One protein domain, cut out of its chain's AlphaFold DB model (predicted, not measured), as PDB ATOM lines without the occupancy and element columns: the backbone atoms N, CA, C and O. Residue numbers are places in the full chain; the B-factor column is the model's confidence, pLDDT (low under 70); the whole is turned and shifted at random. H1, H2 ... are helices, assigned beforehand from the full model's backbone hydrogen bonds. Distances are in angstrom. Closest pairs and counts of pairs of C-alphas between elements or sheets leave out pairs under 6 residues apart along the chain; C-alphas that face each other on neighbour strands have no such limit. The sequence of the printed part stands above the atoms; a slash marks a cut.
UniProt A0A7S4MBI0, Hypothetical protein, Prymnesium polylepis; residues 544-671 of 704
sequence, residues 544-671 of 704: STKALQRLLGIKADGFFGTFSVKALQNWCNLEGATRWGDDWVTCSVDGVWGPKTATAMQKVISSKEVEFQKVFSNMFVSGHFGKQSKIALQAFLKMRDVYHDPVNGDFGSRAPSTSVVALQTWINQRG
ATOM      1  N   SER A 544      69.479 178.767  52.204       52.34
ATOM      2  CA  SER A 544      70.448 177.880  52.850       52.34
ATOM      3  C   SER A 544      69.832 176.705  53.561       52.34
ATOM      4  O   SER A 544      70.306 175.577  53.409       52.34
ATOM      5  N   THR A 545      68.702 176.927  54.215       65.38
ATOM      6  CA  THR A 545      67.888 175.834  54.721       65.38
ATOM      7  C   THR A 545      67.450 174.907  53.589       65.38
ATOM      8  O   THR A 545      67.607 173.695  53.709       65.38
ATOM      9  N   LYS A 546      66.984 175.455  52.456       67.75
ATOM     10  CA  LYS A 546      66.583 174.647  51.288       67.75
ATOM     11  C   LYS A 546      67.731 173.803  50.749       67.75
ATOM     12  O   LYS A 546      67.536 172.635  50.431       67.75
ATOM     13  N   ALA A 547      68.928 174.372  50.646       61.62
ATOM     14  CA  ALA A 547      70.094 173.653  50.148       61.62
ATOM     15  C   ALA A 547      70.535 172.529  51.100       61.62
ATOM     16  O   ALA A 547      70.772 171.408  50.653       61.62
ATOM     17  N   LEU A 548      70.558 172.794  52.409       66.75
ATOM     18  CA  LEU A 548      70.832 171.771  53.416       66.75
ATOM     19  C   LEU A 548      69.768 170.661  53.400       66.75
ATOM     20  O   LEU A 548      70.110 169.486  53.443       66.75
ATOM     21  N   GLN A 549      68.487 171.004  53.266       77.12
ATOM     22  CA  GLN A 549      67.399 170.028  53.149       77.12
ATOM     23  C   GLN A 549      67.558 169.114  51.927       77.12
ATOM     24  O   GLN A 549      67.399 167.902  52.060       77.12
ATOM     25  N   ARG A 550      67.954 169.658  50.765       75.31
ATOM     26  CA  ARG A 550      68.270 168.850  49.571       75.31
ATOM     27  C   ARG A 550      69.438 167.901  49.821       75.31
ATOM     28  O   ARG A 550      69.333 166.727  49.485       75.31
ATOM     29  N   LEU A 551      70.514 168.390  50.445       69.44
ATOM     30  CA  LEU A 551      71.680 167.570  50.795       69.44
ATOM     31  C   LEU A 551      71.301 166.416  51.733       69.44
ATOM     32  O   LEU A 551      71.790 165.301  51.584       69.44
ATOM     33  N   LEU A 552      70.405 166.682  52.681       73.56
ATOM     34  CA  LEU A 552      69.899 165.696  53.630       73.56
ATOM     35  C   LEU A 552      68.799 164.788  53.041       73.56
ATOM     36  O   LEU A 552      68.251 163.956  53.762       73.56
ATOM     37  N   GLY A 553      68.461 164.933  51.754       75.81
ATOM     38  CA  GLY A 553      67.479 164.097  51.060       75.81
ATOM     39  C   GLY A 553      66.026 164.321  51.493       75.81
ATOM     40  O   GLY A 553      65.204 163.417  51.355       75.81
ATOM     41  N   ILE A 554      65.696 165.499  52.031       79.25
ATOM     42  CA  ILE A 554      64.341 165.867  52.473       79.25
ATOM     43  C   ILE A 554      63.774 167.046  51.665       79.25
ATOM     44  O   ILE A 554      64.498 167.748  50.958       79.25
ATOM     45  N   LYS A 555      62.452 167.271  51.750       84.50
ATOM     46  CA  LYS A 555      61.764 168.363  51.035       84.50
ATOM     47  C   LYS A 555      62.374 169.718  51.416       84.50
ATOM     48  O   LYS A 555      62.460 170.063  52.589       84.50
ATOM     49  N   ALA A 556      62.759 170.488  50.402       81.88
ATOM     50  CA  ALA A 556      63.416 171.782  50.550       81.88
ATOM     51  C   ALA A 556      62.408 172.930  50.735       81.88
ATOM     52  O   ALA A 556      62.227 173.762  49.841       81.88
ATOM     53  N   ASP A 557      61.713 172.956  51.872       73.75
ATOM     54  CA  ASP A 557      60.710 173.981  52.192       73.75
ATOM     55  C   ASP A 557      61.316 175.307  52.698       73.75
ATOM     56  O   ASP A 557      60.668 176.349  52.625       73.75
ATOM     57  N   GLY A 558      62.588 175.305  53.102       74.12
ATOM     58  CA  GLY A 558      63.307 176.479  53.594       74.12
ATOM     59  C   GLY A 558      63.136 176.751  55.082       74.12
ATOM     60  O   GLY A 558      63.730 177.710  55.574       74.12
ATOM     61  N   PHE A 559      62.413 175.893  55.800       75.12
ATOM     62  CA  PHE A 559      62.211 175.976  57.242       75.12
ATOM     63  C   PHE A 559      63.111 174.985  57.986       75.12
ATOM     64  O   PHE A 559      63.050 173.766  57.804       75.12
ATOM     65  N   PHE A 560      63.994 175.497  58.848       73.06
ATOM     66  CA  PHE A 560      64.930 174.648  59.587       73.06
ATOM     67  C   PHE A 560      64.260 174.159  60.874       73.06
ATOM     68  O   PHE A 560      64.607 174.569  61.975       73.06
ATOM     69  N   GLY A 561      63.239 173.319  60.706       83.75
ATOM     70  CA  GLY A 561      62.443 172.762  61.797       83.75
ATOM     71  C   GLY A 561      62.798 171.314  62.133       83.75
ATOM     72  O   GLY A 561      63.827 170.775  61.720       83.75
ATOM     73  N   THR A 562      61.891 170.647  62.846       82.94
ATOM     74  CA  THR A 562      62.038 169.269  63.344       82.94
ATOM     75  C   THR A 562      62.478 168.270  62.269       82.94
ATOM     76  O   THR A 562      63.314 167.411  62.534       82.94
ATOM     77  N   PHE A 563      61.962 168.376  61.040       78.12
ATOM     78  CA  PHE A 563      62.335 167.473  59.943       78.12
ATOM     79  C   PHE A 563      63.781 167.666  59.479       78.12
ATOM     80  O   PHE A 563      64.489 166.683  59.267       78.12
ATOM     81  N   SER A 564      64.239 168.916  59.395       83.56
ATOM     82  CA  SER A 564      65.625 169.258  59.064       83.56
ATOM     83  C   SER A 564      66.592 168.755  60.133       83.56
ATOM     84  O   SER A 564      67.632 168.185  59.809       83.56
ATOM     85  N   VAL A 565      66.203 168.860  61.408       85.88
ATOM     86  CA  VAL A 565      66.976 168.313  62.529       85.88
ATOM     87  C   VAL A 565      67.013 166.780  62.497       85.88
ATOM     88  O   VAL A 565      68.097 166.219  62.616       85.88
ATOM     89  N   LYS A 566      65.884 166.091  62.256       84.75
ATOM     90  CA  LYS A 566      65.860 164.617  62.115       84.75
ATOM     91  C   LYS A 566      66.748 164.138  60.978       84.75
ATOM     92  O   LYS A 566      67.466 163.153  61.126       84.75
ATOM     93  N   ALA A 567      66.707 164.828  59.843       79.88
ATOM     94  CA  ALA A 567      67.516 164.467  58.692       79.88
ATOM     95  C   ALA A 567      69.012 164.672  58.972       79.88
ATOM     96  O   ALA A 567      69.817 163.802  58.647       79.88
ATOM     97  N   LEU A 568      69.380 165.750  59.674       82.44
ATOM     98  CA  LEU A 568      70.756 165.969  60.115       82.44
ATOM     99  C   LEU A 568      71.206 164.945  61.168       82.44
ATOM    100  O   LEU A 568      72.327 164.458  61.083       82.44
ATOM    101  N   GLN A 569      70.356 164.595  62.138       89.75
ATOM    102  CA  GLN A 569      70.635 163.552  63.135       89.75
ATOM    103  C   GLN A 569      70.848 162.189  62.463       89.75
ATOM    104  O   GLN A 569      71.807 161.488  62.775       89.75
ATOM    105  N   ASN A 570      70.002 161.840  61.489       83.62
ATOM    106  CA  ASN A 570      70.175 160.644  60.666       83.62
ATOM    107  C   ASN A 570      71.498 160.672  59.902       83.62
ATOM    108  O   ASN A 570      72.230 159.689  59.931       83.62
ATOM    109  N   TRP A 571      71.824 161.792  59.257       87.31
ATOM    110  CA  TRP A 571      73.102 161.956  58.569       87.31
ATOM    111  C   TRP A 571      74.283 161.805  59.534       87.31
ATOM    112  O   TRP A 571      75.186 161.019  59.267       87.31
ATOM    113  N   CYS A 572      74.244 162.449  60.703       83.69
ATOM    114  CA  CYS A 572      75.291 162.315  61.716       83.69
ATOM    115  C   CYS A 572      75.445 160.867  62.200       83.69
ATOM    116  O   CYS A 572      76.566 160.416  62.388       83.69
ATOM    117  N   ASN A 573      74.350 160.119  62.362       84.44
ATOM    118  CA  ASN A 573      74.403 158.702  62.734       84.44
ATOM    119  C   ASN A 573      74.956 157.816  61.607       84.44
ATOM    120  O   ASN A 573      75.672 156.858  61.880       84.44
ATOM    121  N   LEU A 574      74.635 158.129  60.348       77.69
ATOM    122  CA  LEU A 574      75.140 157.404  59.177       77.69
ATOM    123  C   LEU A 574      76.638 157.643  58.964       77.69
ATOM    124  O   LEU A 574      77.373 156.705  58.668       77.69
ATOM    125  N   GLU A 575      77.092 158.883  59.134       76.81
ATOM    126  CA  GLU A 575      78.497 159.269  58.969       76.81
ATOM    127  C   GLU A 575      79.349 158.948  60.207       76.81
ATOM    128  O   GLU A 575      80.530 158.622  60.090       76.81
ATOM    129  N   GLY A 576      78.751 159.048  61.397       62.75
ATOM    130  CA  GLY A 576      79.375 158.874  62.711       62.75
ATOM    131  C   GLY A 576      79.410 157.432  63.215       62.75
ATOM    132  O   GLY A 576      79.908 157.190  64.311       62.75
ATOM    133  N   ALA A 577      78.961 156.456  62.421       53.44
ATOM    134  CA  ALA A 577      79.113 155.023  62.697       53.44
ATOM    135  C   ALA A 577      80.574 154.527  62.563       53.44
ATOM    136  O   ALA A 577      80.827 153.395  62.154       53.44
ATOM    137  N   THR A 578      81.547 155.375  62.899       47.06
ATOM    138  CA  THR A 578      82.960 155.028  63.038       47.06
ATOM    139  C   THR A 578      83.387 155.244  64.490       47.06
ATOM    140  O   THR A 578      83.149 156.289  65.091       47.06
ATOM    141  N   ARG A 579      83.968 154.189  65.069       44.34
ATOM    142  CA  ARG A 579      84.385 154.075  66.471       44.34
ATOM    143  C   ARG A 579      85.395 155.174  66.834       44.34
ATOM    144  O   ARG A 579      86.420 155.294  66.169       44.34
ATOM    145  N   TRP A 580      85.138 155.932  67.905       41.78
ATOM    146  CA  TRP A 580      86.105 156.876  68.478       41.78
ATOM    147  C   TRP A 580      86.384 156.482  69.934       41.78
ATOM    148  O   TRP A 580      85.632 156.844  70.834       41.78
ATOM    149  N   GLY A 581      87.427 155.674  70.151       59.06
ATOM    150  CA  GLY A 581      87.661 154.992  71.434       59.06
ATOM    151  C   GLY A 581      86.735 153.781  71.619       59.06
ATOM    152  O   GLY A 581      86.524 153.025  70.674       59.06
ATOM    153  N   ASP A 582      86.171 153.593  72.812       43.25
ATOM    154  CA  ASP A 582      85.225 152.500  73.104       43.25
ATOM    155  C   ASP A 582      83.742 152.906  73.005       43.25
ATOM    156  O   ASP A 582      82.869 152.041  73.026       43.25
ATOM    157  N   ASP A 583      83.446 154.194  72.788       52.19
ATOM    158  CA  ASP A 583      82.078 154.719  72.802       52.19
ATOM    159  C   ASP A 583      81.523 155.018  71.402       52.19
ATOM    160  O   ASP A 583      82.082 155.790  70.613       52.19
ATOM    161  N   TRP A 584      80.346 154.459  71.118       62.66
ATOM    162  CA  TRP A 584      79.521 154.842  69.975       62.66
ATOM    163  C   TRP A 584      78.768 156.125  70.309       62.66
ATOM    164  O   TRP A 584      77.931 156.141  71.210       62.66
ATOM    165  N   VAL A 585      79.009 157.201  69.562       62.38
ATOM    166  CA  VAL A 585      78.189 158.410  69.695       62.38
ATOM    167  C   VAL A 585      77.119 158.414  68.625       62.38
ATOM    168  O   VAL A 585      77.323 158.902  67.519       62.38
ATOM    169  N   THR A 586      75.962 157.872  68.987       74.50
ATOM    170  CA  THR A 586      74.714 158.070  68.252       74.50
ATOM    171  C   THR A 586      73.936 159.225  68.886       74.50
ATOM    172  O   THR A 586      73.923 159.402  70.108       74.50
ATOM    173  N   CYS A 587      73.287 160.051  68.067       80.12
ATOM    174  CA  CYS A 587      72.264 160.984  68.538       80.12
ATOM    175  C   CYS A 587      70.870 160.393  68.295       80.12
ATOM    176  O   CYS A 587      70.637 159.725  67.285       80.12
ATOM    177  N   SER A 588      69.928 160.634  69.210       86.50
ATOM    178  CA  SER A 588      68.515 160.310  68.987       86.50
ATOM    179  C   SER A 588      68.002 161.044  67.747       86.50
ATOM    180  O   SER A 588      68.385 162.182  67.496       86.50
ATOM    181  N   VAL A 589      67.143 160.395  66.960       88.25
ATOM    182  CA  VAL A 589      66.503 160.990  65.770       88.25
ATOM    183  C   VAL A 589      65.125 161.523  66.169       88.25
ATOM    184  O   VAL A 589      64.076 161.075  65.704       88.25
ATOM    185  N   ASP A 590      65.119 162.444  67.125       87.88
ATOM    186  CA  ASP A 590      63.910 163.013  67.729       87.88
ATOM    187  C   ASP A 590      63.466 164.319  67.053       87.88
ATOM    188  O   ASP A 590      62.305 164.711  67.163       87.88
ATOM    189  N   GLY A 591      64.342 164.945  66.263       88.25
ATOM    190  CA  GLY A 591      64.099 166.242  65.639       88.25
ATOM    191  C   GLY A 591      64.262 167.424  66.579       88.25
ATOM    192  O   GLY A 591      63.842 168.528  66.237       88.25
ATOM    193  N   VAL A 592      64.872 167.202  67.742       88.00
ATOM    194  CA  VAL A 592      65.205 168.237  68.714       88.00
ATOM    195  C   VAL A 592      66.700 168.521  68.629       88.00
ATOM    196  O   VAL A 592      67.549 167.639  68.778       88.00
ATOM    197  N   TRP A 593      67.056 169.780  68.373       81.62
ATOM    198  CA  TRP A 593      68.460 170.172  68.380       81.62
ATOM    199  C   TRP A 593      68.954 170.251  69.825       81.62
ATOM    200  O   TRP A 593      68.718 171.239  70.518       81.62
ATOM    201  N   GLY A 594      69.631 169.201  70.282       84.06
ATOM    202  CA  GLY A 594      70.183 169.121  71.632       84.06
ATOM    203  C   GLY A 594      71.694 168.882  71.657       84.06
ATOM    204  O   GLY A 594      72.326 168.704  70.608       84.06
ATOM    205  N   PRO A 595      72.288 168.804  72.862       79.19
ATOM    206  CA  PRO A 595      73.727 168.633  73.008       79.19
ATOM    207  C   PRO A 595      74.290 167.378  72.340       79.19
ATOM    208  O   PRO A 595      75.402 167.395  71.814       79.19
ATOM    209  N   LYS A 596      73.502 166.297  72.288       81.31
ATOM    210  CA  LYS A 596      73.868 165.058  71.588       81.31
ATOM    211  C   LYS A 596      73.956 165.250  70.072       81.31
ATOM    212  O   LYS A 596      74.913 164.781  69.469       81.31
ATOM    213  N   THR A 597      73.015 165.980  69.469       81.31
ATOM    214  CA  THR A 597      73.033 166.322  68.034       81.31
ATOM    215  C   THR A 597      74.255 167.174  67.695       81.31
ATOM    216  O   THR A 597      74.984 166.871  66.753       81.31
ATOM    217  N   ALA A 598      74.535 168.198  68.508       81.25
ATOM    218  CA  ALA A 598      75.708 169.051  68.328       81.25
ATOM    219  C   ALA A 598      77.026 168.274  68.500       81.25
ATOM    220  O   ALA A 598      77.935 168.432  67.691       81.25
ATOM    221  N   THR A 599      77.105 167.394  69.505       81.38
ATOM    222  CA  THR A 599      78.245 166.486  69.728       81.38
ATOM    223  C   THR A 599      78.460 165.584  68.516       81.38
ATOM    224  O   THR A 599      79.571 165.510  68.002       81.38
ATOM    225  N   ALA A 600      77.408 164.921  68.027       81.81
ATOM    226  CA  ALA A 600      77.497 164.021  66.879       81.81
ATOM    227  C   ALA A 600      77.991 164.761  65.625       81.81
ATOM    228  O   ALA A 600      78.919 164.298  64.964       81.81
ATOM    229  N   MET A 601      77.466 165.960  65.357       82.94
ATOM    230  CA  MET A 601      77.915 166.797  64.243       82.94
ATOM    231  C   MET A 601      79.386 167.220  64.386       82.94
ATOM    232  O   MET A 601      80.157 167.084  63.439       82.94
ATOM    233  N   GLN A 602      79.800 167.693  65.569       79.19
ATOM    234  CA  GLN A 602      81.197 168.051  65.851       79.19
ATOM    235  C   GLN A 602      82.140 166.864  65.615       79.19
ATOM    236  O   GLN A 602      83.211 167.035  65.029       79.19
ATOM    237  N   LYS A 603      81.732 165.659  66.028       79.50
ATOM    238  CA  LYS A 603      82.506 164.426  65.843       79.50
ATOM    239  C   LYS A 603      82.632 164.037  64.377       79.50
ATOM    240  O   LYS A 603      83.740 163.755  63.940       79.50
ATOM    241  N   VAL A 604      81.541 164.085  63.613       79.12
ATOM    242  CA  VAL A 604      81.561 163.801  62.167       79.12
ATOM    243  C   VAL A 604      82.464 164.781  61.420       79.12
ATOM    244  O   VAL A 604      83.241 164.372  60.563       79.12
ATOM    245  N   ILE A 605      82.419 166.069  61.770       75.19
ATOM    246  CA  ILE A 605      83.309 167.073  61.170       75.19
ATOM    247  C   ILE A 605      84.775 166.777  61.531       75.19
ATOM    248  O   ILE A 605      85.646 166.855  60.671       75.19
ATOM    249  N   SER A 606      85.045 166.382  62.779       70.62
ATOM    250  CA  SER A 606      86.405 166.108  63.269       70.62
ATOM    251  C   SER A 606      86.992 164.777  62.773       70.62
ATOM    252  O   SER A 606      88.212 164.626  62.719       70.62
ATOM    253  N   SER A 607      86.157 163.791  62.427       71.12
ATOM    254  CA  SER A 607      86.607 162.457  61.997       71.12
ATOM    255  C   SER A 607      86.943 162.372  60.510       71.12
ATOM    256  O   SER A 607      87.659 161.462  60.098       71.12
ATOM    257  N   LYS A 608      86.433 163.296  59.690       65.94
ATOM    258  CA  LYS A 608      86.478 163.157  58.232       65.94
ATOM    259  C   LYS A 608      87.804 163.560  57.579       65.94
ATOM    260  O   LYS A 608      88.025 163.091  56.468       65.94
ATOM    261  N   GLU A 609      88.695 164.341  58.210       64.38
ATOM    262  CA  GLU A 609      89.957 164.771  57.566       64.38
ATOM    263  C   GLU A 609      91.176 164.895  58.503       64.38
ATOM    264  O   GLU A 609      91.144 165.580  59.524       64.38
ATOM    265  N   VAL A 610      92.295 164.286  58.086       59.38
ATOM    266  CA  VAL A 610      93.598 164.268  58.789       59.38
ATOM    267  C   VAL A 610      94.202 165.671  58.929       59.38
ATOM    268  O   VAL A 610      94.763 166.006  59.968       59.38
ATOM    269  N   GLU A 611      94.063 166.518  57.909       53.50
ATOM    270  CA  GLU A 611      94.505 167.923  57.944       53.50
ATOM    271  C   GLU A 611      93.680 168.749  58.945       53.50
ATOM    272  O   GLU A 611      94.226 169.553  59.697       53.50
ATOM    273  N   PHE A 612      92.375 168.480  59.038       58.69
ATOM    274  CA  PHE A 612      91.491 169.124  60.006       58.69
ATOM    275  C   PHE A 612      91.843 168.719  61.444       58.69
ATOM    276  O   PHE A 612      91.884 169.564  62.338       58.69
ATOM    277  N   GLN A 613      92.202 167.449  61.662       58.44
ATOM    278  CA  GLN A 613      92.702 166.970  62.953       58.44
ATOM    279  C   GLN A 613      94.018 167.633  63.372       58.44
ATOM    280  O   GLN A 613      94.181 167.915  64.553       58.44
ATOM    281  N   LYS A 614      94.937 167.940  62.447       63.19
ATOM    282  CA  LYS A 614      96.190 168.645  62.786       63.19
ATOM    283  C   LYS A 614      95.949 170.074  63.281       63.19
ATOM    284  O   LYS A 614      96.671 170.543  64.153       63.19
ATOM    285  N   VAL A 615      94.941 170.757  62.738       54.97
ATOM    286  CA  VAL A 615      94.595 172.138  63.125       54.97
ATOM    287  C   VAL A 615      93.733 172.170  64.396       54.97
ATOM    288  O   VAL A 615      93.801 173.124  65.169       54.97
ATOM    289  N   PHE A 616      92.949 171.116  64.646       61.03
ATOM    290  CA  PHE A 616      91.910 171.091  65.681       61.03
ATOM    291  C   PHE A 616      92.013 169.916  66.663       61.03
ATOM    292  O   PHE A 616      91.034 169.609  67.340       61.03
ATOM    293  N   SER A 617      93.185 169.294  66.825       56.31
ATOM    294  CA  SER A 617      93.406 168.175  67.764       56.31
ATOM    295  C   SER A 617      93.031 168.500  69.217       56.31
ATOM    296  O   SER A 617      92.809 167.593  70.012       56.31
ATOM    297  N   ASN A 618      92.911 169.789  69.554       58.19
ATOM    298  CA  ASN A 618      92.540 170.293  70.877       58.19
ATOM    299  C   ASN A 618      91.098 170.832  70.955       58.19
ATOM    300  O   ASN A 618      90.729 171.481  71.935       58.19
ATOM    301  N   MET A 619      90.278 170.636  69.921       59.31
ATOM    302  CA  MET A 619      88.932 171.193  69.893       59.31
ATOM    303  C   MET A 619      87.995 170.359  70.773       59.31
ATOM    304  O   MET A 619      87.632 169.230  70.451       59.31
ATOM    305  N   PHE A 620      87.615 170.926  71.917       63.00
ATOM    306  CA  PHE A 620      86.755 170.265  72.891       63.00
ATOM    307  C   PHE A 620      85.354 170.028  72.306       63.00
ATOM    308  O   PHE A 620      84.666 170.973  71.906       63.00
ATOM    309  N   VAL A 621      84.912 168.769  72.287       66.25
ATOM    310  CA  VAL A 621      83.536 168.400  71.929       66.25
ATOM    311  C   VAL A 621      82.627 168.791  73.090       66.25
ATOM    312  O   VAL A 621      82.392 168.023  74.016       66.25
ATOM    313  N   SER A 622      82.161 170.036  73.066       65.44
ATOM    314  CA  SER A 622      81.387 170.623  74.163       65.44
ATOM    315  C   SER A 622      79.911 170.234  74.150       65.44
ATOM    316  O   SER A 622      79.193 170.558  75.094       65.44
ATOM    317  N   GLY A 623      79.417 169.654  73.052       66.44
ATOM    318  CA  GLY A 623      77.983 169.473  72.822       66.44
ATOM    319  C   GLY A 623      77.207 170.788  72.701       66.44
ATOM    320  O   GLY A 623      75.988 170.775  72.625       66.44
ATOM    321  N   HIS A 624      77.880 171.936  72.647       70.69
ATOM    322  CA  HIS A 624      77.248 173.237  72.453       70.69
ATOM    323  C   HIS A 624      77.678 173.813  71.103       70.69
ATOM    324  O   HIS A 624      78.859 173.790  70.749       70.69
ATOM    325  N   PHE A 625      76.740 174.380  70.340       64.81
ATOM    326  CA  PHE A 625      77.059 175.077  69.089       64.81
ATOM    327  C   PHE A 625      77.587 176.497  69.369       64.81
ATOM    328  O   PHE A 625      76.947 177.507  69.084       64.81
ATOM    329  N   GLY A 626      78.751 176.563  70.019       77.00
ATOM    330  CA  GLY A 626      79.398 177.800  70.451       77.00
ATOM    331  C   GLY A 626      80.451 178.319  69.471       77.00
ATOM    332  O   GLY A 626      80.590 177.836  68.347       77.00
ATOM    333  N   LYS A 627      81.245 179.296  69.927       79.31
ATOM    334  CA  LYS A 627      82.327 179.921  69.145       79.31
ATOM    335  C   LYS A 627      83.294 178.897  68.534       79.31
ATOM    336  O   LYS A 627      83.672 179.048  67.383       79.31
ATOM    337  N   GLN A 628      83.635 177.829  69.258       75.12
ATOM    338  CA  GLN A 628      84.540 176.788  68.753       75.12
ATOM    339  C   GLN A 628      83.935 175.980  67.597       75.12
ATOM    340  O   GLN A 628      84.597 175.774  66.589       75.12
ATOM    341  N   SER A 629      82.651 175.614  67.669       76.62
ATOM    342  CA  SER A 629      81.942 174.954  66.560       76.62
ATOM    343  C   SER A 629      81.887 175.841  65.316       76.62
ATOM    344  O   SER A 629      82.020 175.355  64.195       76.62
ATOM    345  N   LYS A 630      81.731 177.154  65.520       82.19
ATOM    346  CA  LYS A 630      81.765 178.160  64.454       82.19
ATOM    347  C   LYS A 630      83.160 178.281  63.825       82.19
ATOM    348  O   LYS A 630      83.252 178.275  62.603       82.19
ATOM    349  N   ILE A 631      84.225 178.326  64.632       80.25
ATOM    350  CA  ILE A 631      85.627 178.299  64.165       80.25
ATOM    351  C   ILE A 631      85.873 177.041  63.326       80.25
ATOM    352  O   ILE A 631      86.379 177.137  62.212       80.25
ATOM    353  N   ALA A 632      85.455 175.876  63.822       77.81
ATOM    354  CA  ALA A 632      85.605 174.606  63.119       77.81
ATOM    355  C   ALA A 632      84.940 174.645  61.739       77.81
ATOM    356  O   ALA A 632      85.553 174.320  60.724       77.81
ATOM    357  N   LEU A 633      83.685 175.094  61.697       81.25
ATOM    358  CA  LEU A 633      82.918 175.176  60.462       81.25
ATOM    359  C   LEU A 633      83.540 176.175  59.478       81.25
ATOM    360  O   LEU A 633      83.679 175.863  58.302       81.25
ATOM    361  N   GLN A 634      83.978 177.344  59.945       86.25
ATOM    362  CA  GLN A 634      84.694 178.319  59.117       86.25
ATOM    363  C   GLN A 634      85.997 177.756  58.548       86.25
ATOM    364  O   GLN A 634      86.268 177.932  57.365       86.25
ATOM    365  N   ALA A 635      86.794 177.056  59.356       81.00
ATOM    366  CA  ALA A 635      88.030 176.440  58.890       81.00
ATOM    367  C   ALA A 635      87.773 175.325  57.875       81.00
ATOM    368  O   ALA A 635      88.482 175.233  56.876       81.00
ATOM    369  N   PHE A 636      86.722 174.529  58.088       82.31
ATOM    370  CA  PHE A 636      86.295 173.507  57.140       82.31
ATOM    371  C   PHE A 636      85.936 174.141  55.795       82.31
ATOM    372  O   PHE A 636      86.418 173.716  54.751       82.31
ATOM    373  N   LEU A 637      85.148 175.216  55.818       83.88
ATOM    374  CA  LEU A 637      84.772 175.951  54.614       83.88
ATOM    375  C   LEU A 637      85.971 176.654  53.963       83.88
ATOM    376  O   LEU A 637      86.030 176.758  52.742       83.88
ATOM    377  N   LYS A 638      86.960 177.091  54.748       86.56
ATOM    378  CA  LYS A 638      88.193 177.689  54.221       86.56
ATOM    379  C   LYS A 638      89.046 176.678  53.481       86.56
ATOM    380  O   LYS A 638      89.495 176.937  52.374       86.56
ATOM    381  N   MET A 639      89.203 175.497  54.065       77.88
ATOM    382  CA  MET A 639      89.914 174.374  53.457       77.88
ATOM    383  C   MET A 639      89.237 173.876  52.174       77.88
ATOM    384  O   MET A 639      89.894 173.339  51.290       77.88
ATOM    385  N   ARG A 640      87.920 174.067  52.050       82.81
ATOM    386  CA  ARG A 640      87.151 173.756  50.837       82.81
ATOM    387  C   ARG A 640      87.167 174.874  49.793       82.81
ATOM    388  O   ARG A 640      86.426 174.773  48.825       82.81
ATOM    389  N   ASP A 641      87.980 175.907  50.006       85.75
ATOM    390  CA  ASP A 641      88.145 177.066  49.123       85.75
ATOM    391  C   ASP A 641      86.833 177.795  48.791       85.75
ATOM    392  O   ASP A 641      86.608 178.320  47.706       85.75
ATOM    393  N   VAL A 642      85.920 177.801  49.759       82.69
ATOM    394  CA  VAL A 642      84.603 178.446  49.654       82.69
ATOM    395  C   VAL A 642      84.439 179.561  50.681       82.69
ATOM    396  O   VAL A 642      83.510 180.355  50.562       82.69
ATOM    397  N   TYR A 643      85.350 179.655  51.659       88.31
ATOM    398  CA  TYR A 643      85.436 180.715  52.664       88.31
ATOM    399  C   TYR A 643      86.836 181.336  52.684       88.31
ATOM    400  O   TYR A 643      87.801 180.664  53.029       88.31
ATOM    401  N   HIS A 644      86.968 182.626  52.386       87.00
ATOM    402  CA  HIS A 644      88.295 183.262  52.318       87.00
ATOM    403  C   HIS A 644      88.636 184.118  53.547       87.00
ATOM    404  O   HIS A 644      89.809 184.409  53.803       87.00
ATOM    405  N   ASP A 645      87.644 184.438  54.373       87.31
ATOM    406  CA  ASP A 645      87.816 185.301  55.537       87.31
ATOM    407  C   ASP A 645      88.617 184.637  56.676       87.31
ATOM    408  O   ASP A 645      88.864 183.420  56.675       87.31
ATOM    409  N   PRO A 646      89.096 185.424  57.655       88.00
ATOM    410  CA  PRO A 646      89.740 184.886  58.846       88.00
ATOM    411  C   PRO A 646      88.795 183.976  59.641       88.00
ATOM    412  O   PRO A 646      87.659 184.336  59.935       88.00
ATOM    413  N   VAL A 647      89.290 182.807  60.044       84.19
ATOM    414  CA  VAL A 647      88.566 181.886  60.928       84.19
ATOM    415  C   VAL A 647      88.577 182.470  62.345       84.19
ATOM    416  O   VAL A 647      89.599 182.426  63.025       84.19
ATOM    417  N   ASN A 648      87.464 183.045  62.797       86.38
ATOM    418  CA  ASN A 648      87.387 183.785  64.068       86.38
ATOM    419  C   ASN A 648      86.222 183.351  64.981       86.38
ATOM    420  O   ASN A 648      86.106 183.818  66.119       86.38
ATOM    421  N   GLY A 649      85.365 182.440  64.510       84.56
ATOM    422  CA  GLY A 649      84.177 181.964  65.217       84.56
ATOM    423  C   GLY A 649      83.025 182.951  65.235       84.56
ATOM    424  O   GLY A 649      81.998 182.677  65.862       84.56
ATOM    425  N   ASP A 650      83.195 184.087  64.569       81.31
ATOM    426  CA  ASP A 650      82.167 185.084  64.390       81.31
ATOM    427  C   ASP A 650      81.514 184.867  63.030       81.31
ATOM    428  O   ASP A 650      82.119 185.059  61.979       81.31
ATOM    429  N   PHE A 651      80.247 184.476  63.053       75.75
ATOM    430  CA  PHE A 651      79.432 184.367  61.846       75.75
ATOM    431  C   PHE A 651      78.913 185.744  61.421       75.75
ATOM    432  O   PHE A 651      77.888 185.800  60.760       75.75
ATOM    433  N   GLY A 652      79.610 186.820  61.805       59.12
ATOM    434  CA  GLY A 652      79.314 188.218  61.530       59.12
ATOM    435  C   GLY A 652      77.997 188.693  62.144       59.12
ATOM    436  O   GLY A 652      76.959 188.054  62.026       59.12
ATOM    437  N   SER A 653      78.000 189.889  62.729       48.75
ATOM    438  CA  SER A 653      76.769 190.645  63.015       48.75
ATOM    439  C   SER A 653      76.276 191.468  61.812       48.75
ATOM    440  O   SER A 653      75.238 192.119  61.895       48.75
ATOM    441  N   ARG A 654      77.010 191.459  60.687       43.47
ATOM    442  CA  ARG A 654      76.693 192.196  59.451       43.47
ATOM    443  C   ARG A 654      76.450 191.237  58.291       43.47
ATOM    444  O   ARG A 654      77.193 190.273  58.113       43.47
ATOM    445  N   ALA A 655      75.395 191.508  57.525       50.69
ATOM    446  CA  ALA A 655      74.902 190.627  56.478       50.69
ATOM    447  C   ALA A 655      75.470 190.944  55.074       50.69
ATOM    448  O   ALA A 655      75.689 192.115  54.760       50.69
ATOM    449  N   PRO A 656      75.597 189.913  54.212       53.59
ATOM    450  CA  PRO A 656      75.695 188.513  54.605       53.59
ATOM    451  C   PRO A 656      77.101 188.243  55.151       53.59
ATOM    452  O   PRO A 656      78.098 188.655  54.558       53.59
ATOM    453  N   SER A 657      77.194 187.533  56.276       63.91
ATOM    454  CA  SER A 657      78.499 187.083  56.728       63.91
ATOM    455  C   SER A 657      79.036 186.046  55.756       63.91
ATOM    456  O   SER A 657      78.359 185.102  55.332       63.91
ATOM    457  N   THR A 658      80.289 186.240  55.397       73.00
ATOM    458  CA  THR A 658      81.052 185.411  54.471       73.00
ATOM    459  C   THR A 658      81.000 183.924  54.822       73.00
ATOM    460  O   THR A 658      81.045 183.095  53.922       73.00
ATOM    461  N   SER A 659      80.820 183.548  56.098       72.19
ATOM    462  CA  SER A 659      80.762 182.141  56.535       72.19
ATOM    463  C   SER A 659      79.480 181.435  56.107       72.19
ATOM    464  O   SER A 659      79.514 180.263  55.742       72.19
ATOM    465  N   VAL A 660      78.347 182.142  56.125       72.62
ATOM    466  CA  VAL A 660      77.059 181.589  55.680       72.62
ATOM    467  C   VAL A 660      77.038 181.482  54.158       72.62
ATOM    468  O   VAL A 660      76.611 180.459  53.627       72.62
ATOM    469  N   VAL A 661      77.561 182.493  53.456       74.38
ATOM    470  CA  VAL A 661      77.715 182.463  51.990       74.38
ATOM    471  C   VAL A 661      78.659 181.342  51.567       74.38
ATOM    472  O   VAL A 661      78.366 180.620  50.624       74.38
ATOM    473  N   ALA A 662      79.755 181.135  52.290       74.06
ATOM    474  CA  ALA A 662      80.683 180.048  52.024       74.06
ATOM    475  C   ALA A 662      80.064 178.667  52.228       74.06
ATOM    476  O   ALA A 662      80.209 177.795  51.375       74.06
ATOM    477  N   LEU A 663      79.334 178.476  53.334       72.38
ATOM    478  CA  LEU A 663      78.589 177.244  53.580       72.38
ATOM    479  C   LEU A 663      77.583 176.995  52.461       72.38
ATOM    480  O   LEU A 663      77.465 175.879  51.964       72.38
ATOM    481  N   GLN A 664      76.906 178.053  52.022       68.50
ATOM    482  CA  GLN A 664      75.969 177.983  50.919       68.50
ATOM    483  C   GLN A 664      76.638 177.577  49.608       68.50
ATOM    484  O   GLN A 664      76.148 176.686  48.918       68.50
ATOM    485  N   THR A 665      77.745 178.231  49.262       72.38
ATOM    486  CA  THR A 665      78.527 177.951  48.056       72.38
ATOM    487  C   THR A 665      79.036 176.519  48.070       72.38
ATOM    488  O   THR A 665      78.892 175.826  47.069       72.38
ATOM    489  N   TRP A 666      79.531 176.041  49.213       79.44
ATOM    490  CA  TRP A 666      79.970 174.660  49.395       79.44
ATOM    491  C   TRP A 666      78.851 173.642  49.145       79.44
ATOM    492  O   TRP A 666      79.024 172.691  48.382       79.44
ATOM    493  N   ILE A 667      77.682 173.857  49.761       65.19
ATOM    494  CA  ILE A 667      76.518 172.978  49.596       65.19
ATOM    495  C   ILE A 667      76.033 173.022  48.141       65.19
ATOM    496  O   ILE A 667      75.749 171.980  47.554       65.19
ATOM    497  N   ASN A 668      75.987 174.208  47.529       61.97
ATOM    498  CA  ASN A 668      75.557 174.386  46.142       61.97
ATOM    499  C   ASN A 668      76.538 173.779  45.139       61.97
ATOM    500  O   ASN A 668      76.093 173.185  44.169       61.97
ATOM    501  N   GLN A 669      77.852 173.875  45.348       68.75
ATOM    502  CA  GLN A 669      78.844 173.202  44.501       68.75
ATOM    503  C   GLN A 669      78.653 171.679  44.494       68.75
ATOM    504  O   GLN A 669      78.967 171.037  43.499       68.75
ATOM    505  N   ARG A 670      78.073 171.106  45.556       61.72
ATOM    506  CA  ARG A 670      77.658 169.697  45.587       61.72
ATOM    507  C   ARG A 670      76.269 169.423  45.000       61.72
ATOM    508  O   ARG A 670      75.935 168.261  44.808       61.72
ATOM    509  N   GLY A 671      75.476 170.459  44.730       46.16
ATOM    510  CA  GLY A 671      74.108 170.375  44.201       46.16
ATOM    511  C   GLY A 671      73.877 171.125  42.881       46.16
ATOM    512  O   GLY A 671      72.729 171.421  42.555       46.16
TER     513      GLY A 671
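AT A GLANCE: This is residues 544 to 671 of the 704 residues of the protein "Hypothetical protein" of Prymnesium polylepis (UniProt A0A7S4MBI0). Look first for a loose ring of five helices, H1, H2, H3, H5 and H6, set round the middle of the domain; it closes where H6 comes back to H1, and H1 with H2 and H3 with H5 come close without clearly touching. Short H4 sits outside this ring, near H3 and H5, and two long loops, residues 576 to 594 and 640 to 657, run round the outside. The printed part has 128 residues, with six named helices in the order H1 to H6 and no named strand, and its class is all helix. The whole is compact, with a radius of gyration of the C-alphas of 14.4 A, and its outline is rounded, spanning 39 by 37 by 25 A.

IN THESE COORDINATES: Find C-alpha 544 at (70.448, 177.880, 52.850); from there H1 runs over residues 544 to 551. Next comes H2, residues 562 to 575, the longest helix by residues, 19.7 A from first to last C-alpha. H3, residues 595 to 607, begins at C-alpha 595, (73.727, 168.633, 73.008), and is 18.0 A long. H4 holds residues 610 to 616, 9.8 A. H5, residues 627 to 639, spans 18.3 A. H6, residues 658 to 669, spans 15.9 A and ends at C-alpha 669, (78.844, 173.202, 44.501).

HOW THE PARTS SIT: Start at H1, which touches residues 664 to 668 of H6 at a shallow tilt of 31 degrees, the same way; the closest C-alphas, of Ser 544 and Gln 664, are 5.8 A apart. H1 and H2 are close but not clearly touching, with the C-alphas of Gln 549 and Ser 564 closest at 6.2 A. Residues 569 to 575 of H2 touch H3 at a steep tilt of 40 degrees, and the closest C-alphas, of Cys 572 and Met 601, are 5.8 A apart. H3, with residues 606 to 607, and H4 touch only at the corner, Ser 606 to Gln 613, C-alphas 6.4 A apart. H3 and H5 are close but not clearly touching, with the C-alphas of Gln 602 and Ser 629 closest at 7.0 A. Residues 634 to 637 of H5 touch H6 at a steep tilt of 49 degrees, the closest C-alphas being those of Gln 634 and Ser 659, 6.1 A apart. The helix packing is mostly crossed, but only just, with 1 of 3 touching pairs at a shallow tilt, the corner left out. Among the pairs that stay apart are H1 and H3, and H2 and H5. In all six helices every O i to N i+4 pair is within hydrogen-bond range.

THE WHOLE: The C-alphas farthest apart, of Asp 582 and Ala 655, are 42.9 A apart. The printed part has no cut. The links H2 to H3 and H5 to H6 are long. The mean pLDDT of the printed part is 72.8, and 45 residues are under 70, among them residues 576 to 585 and 608 to 623.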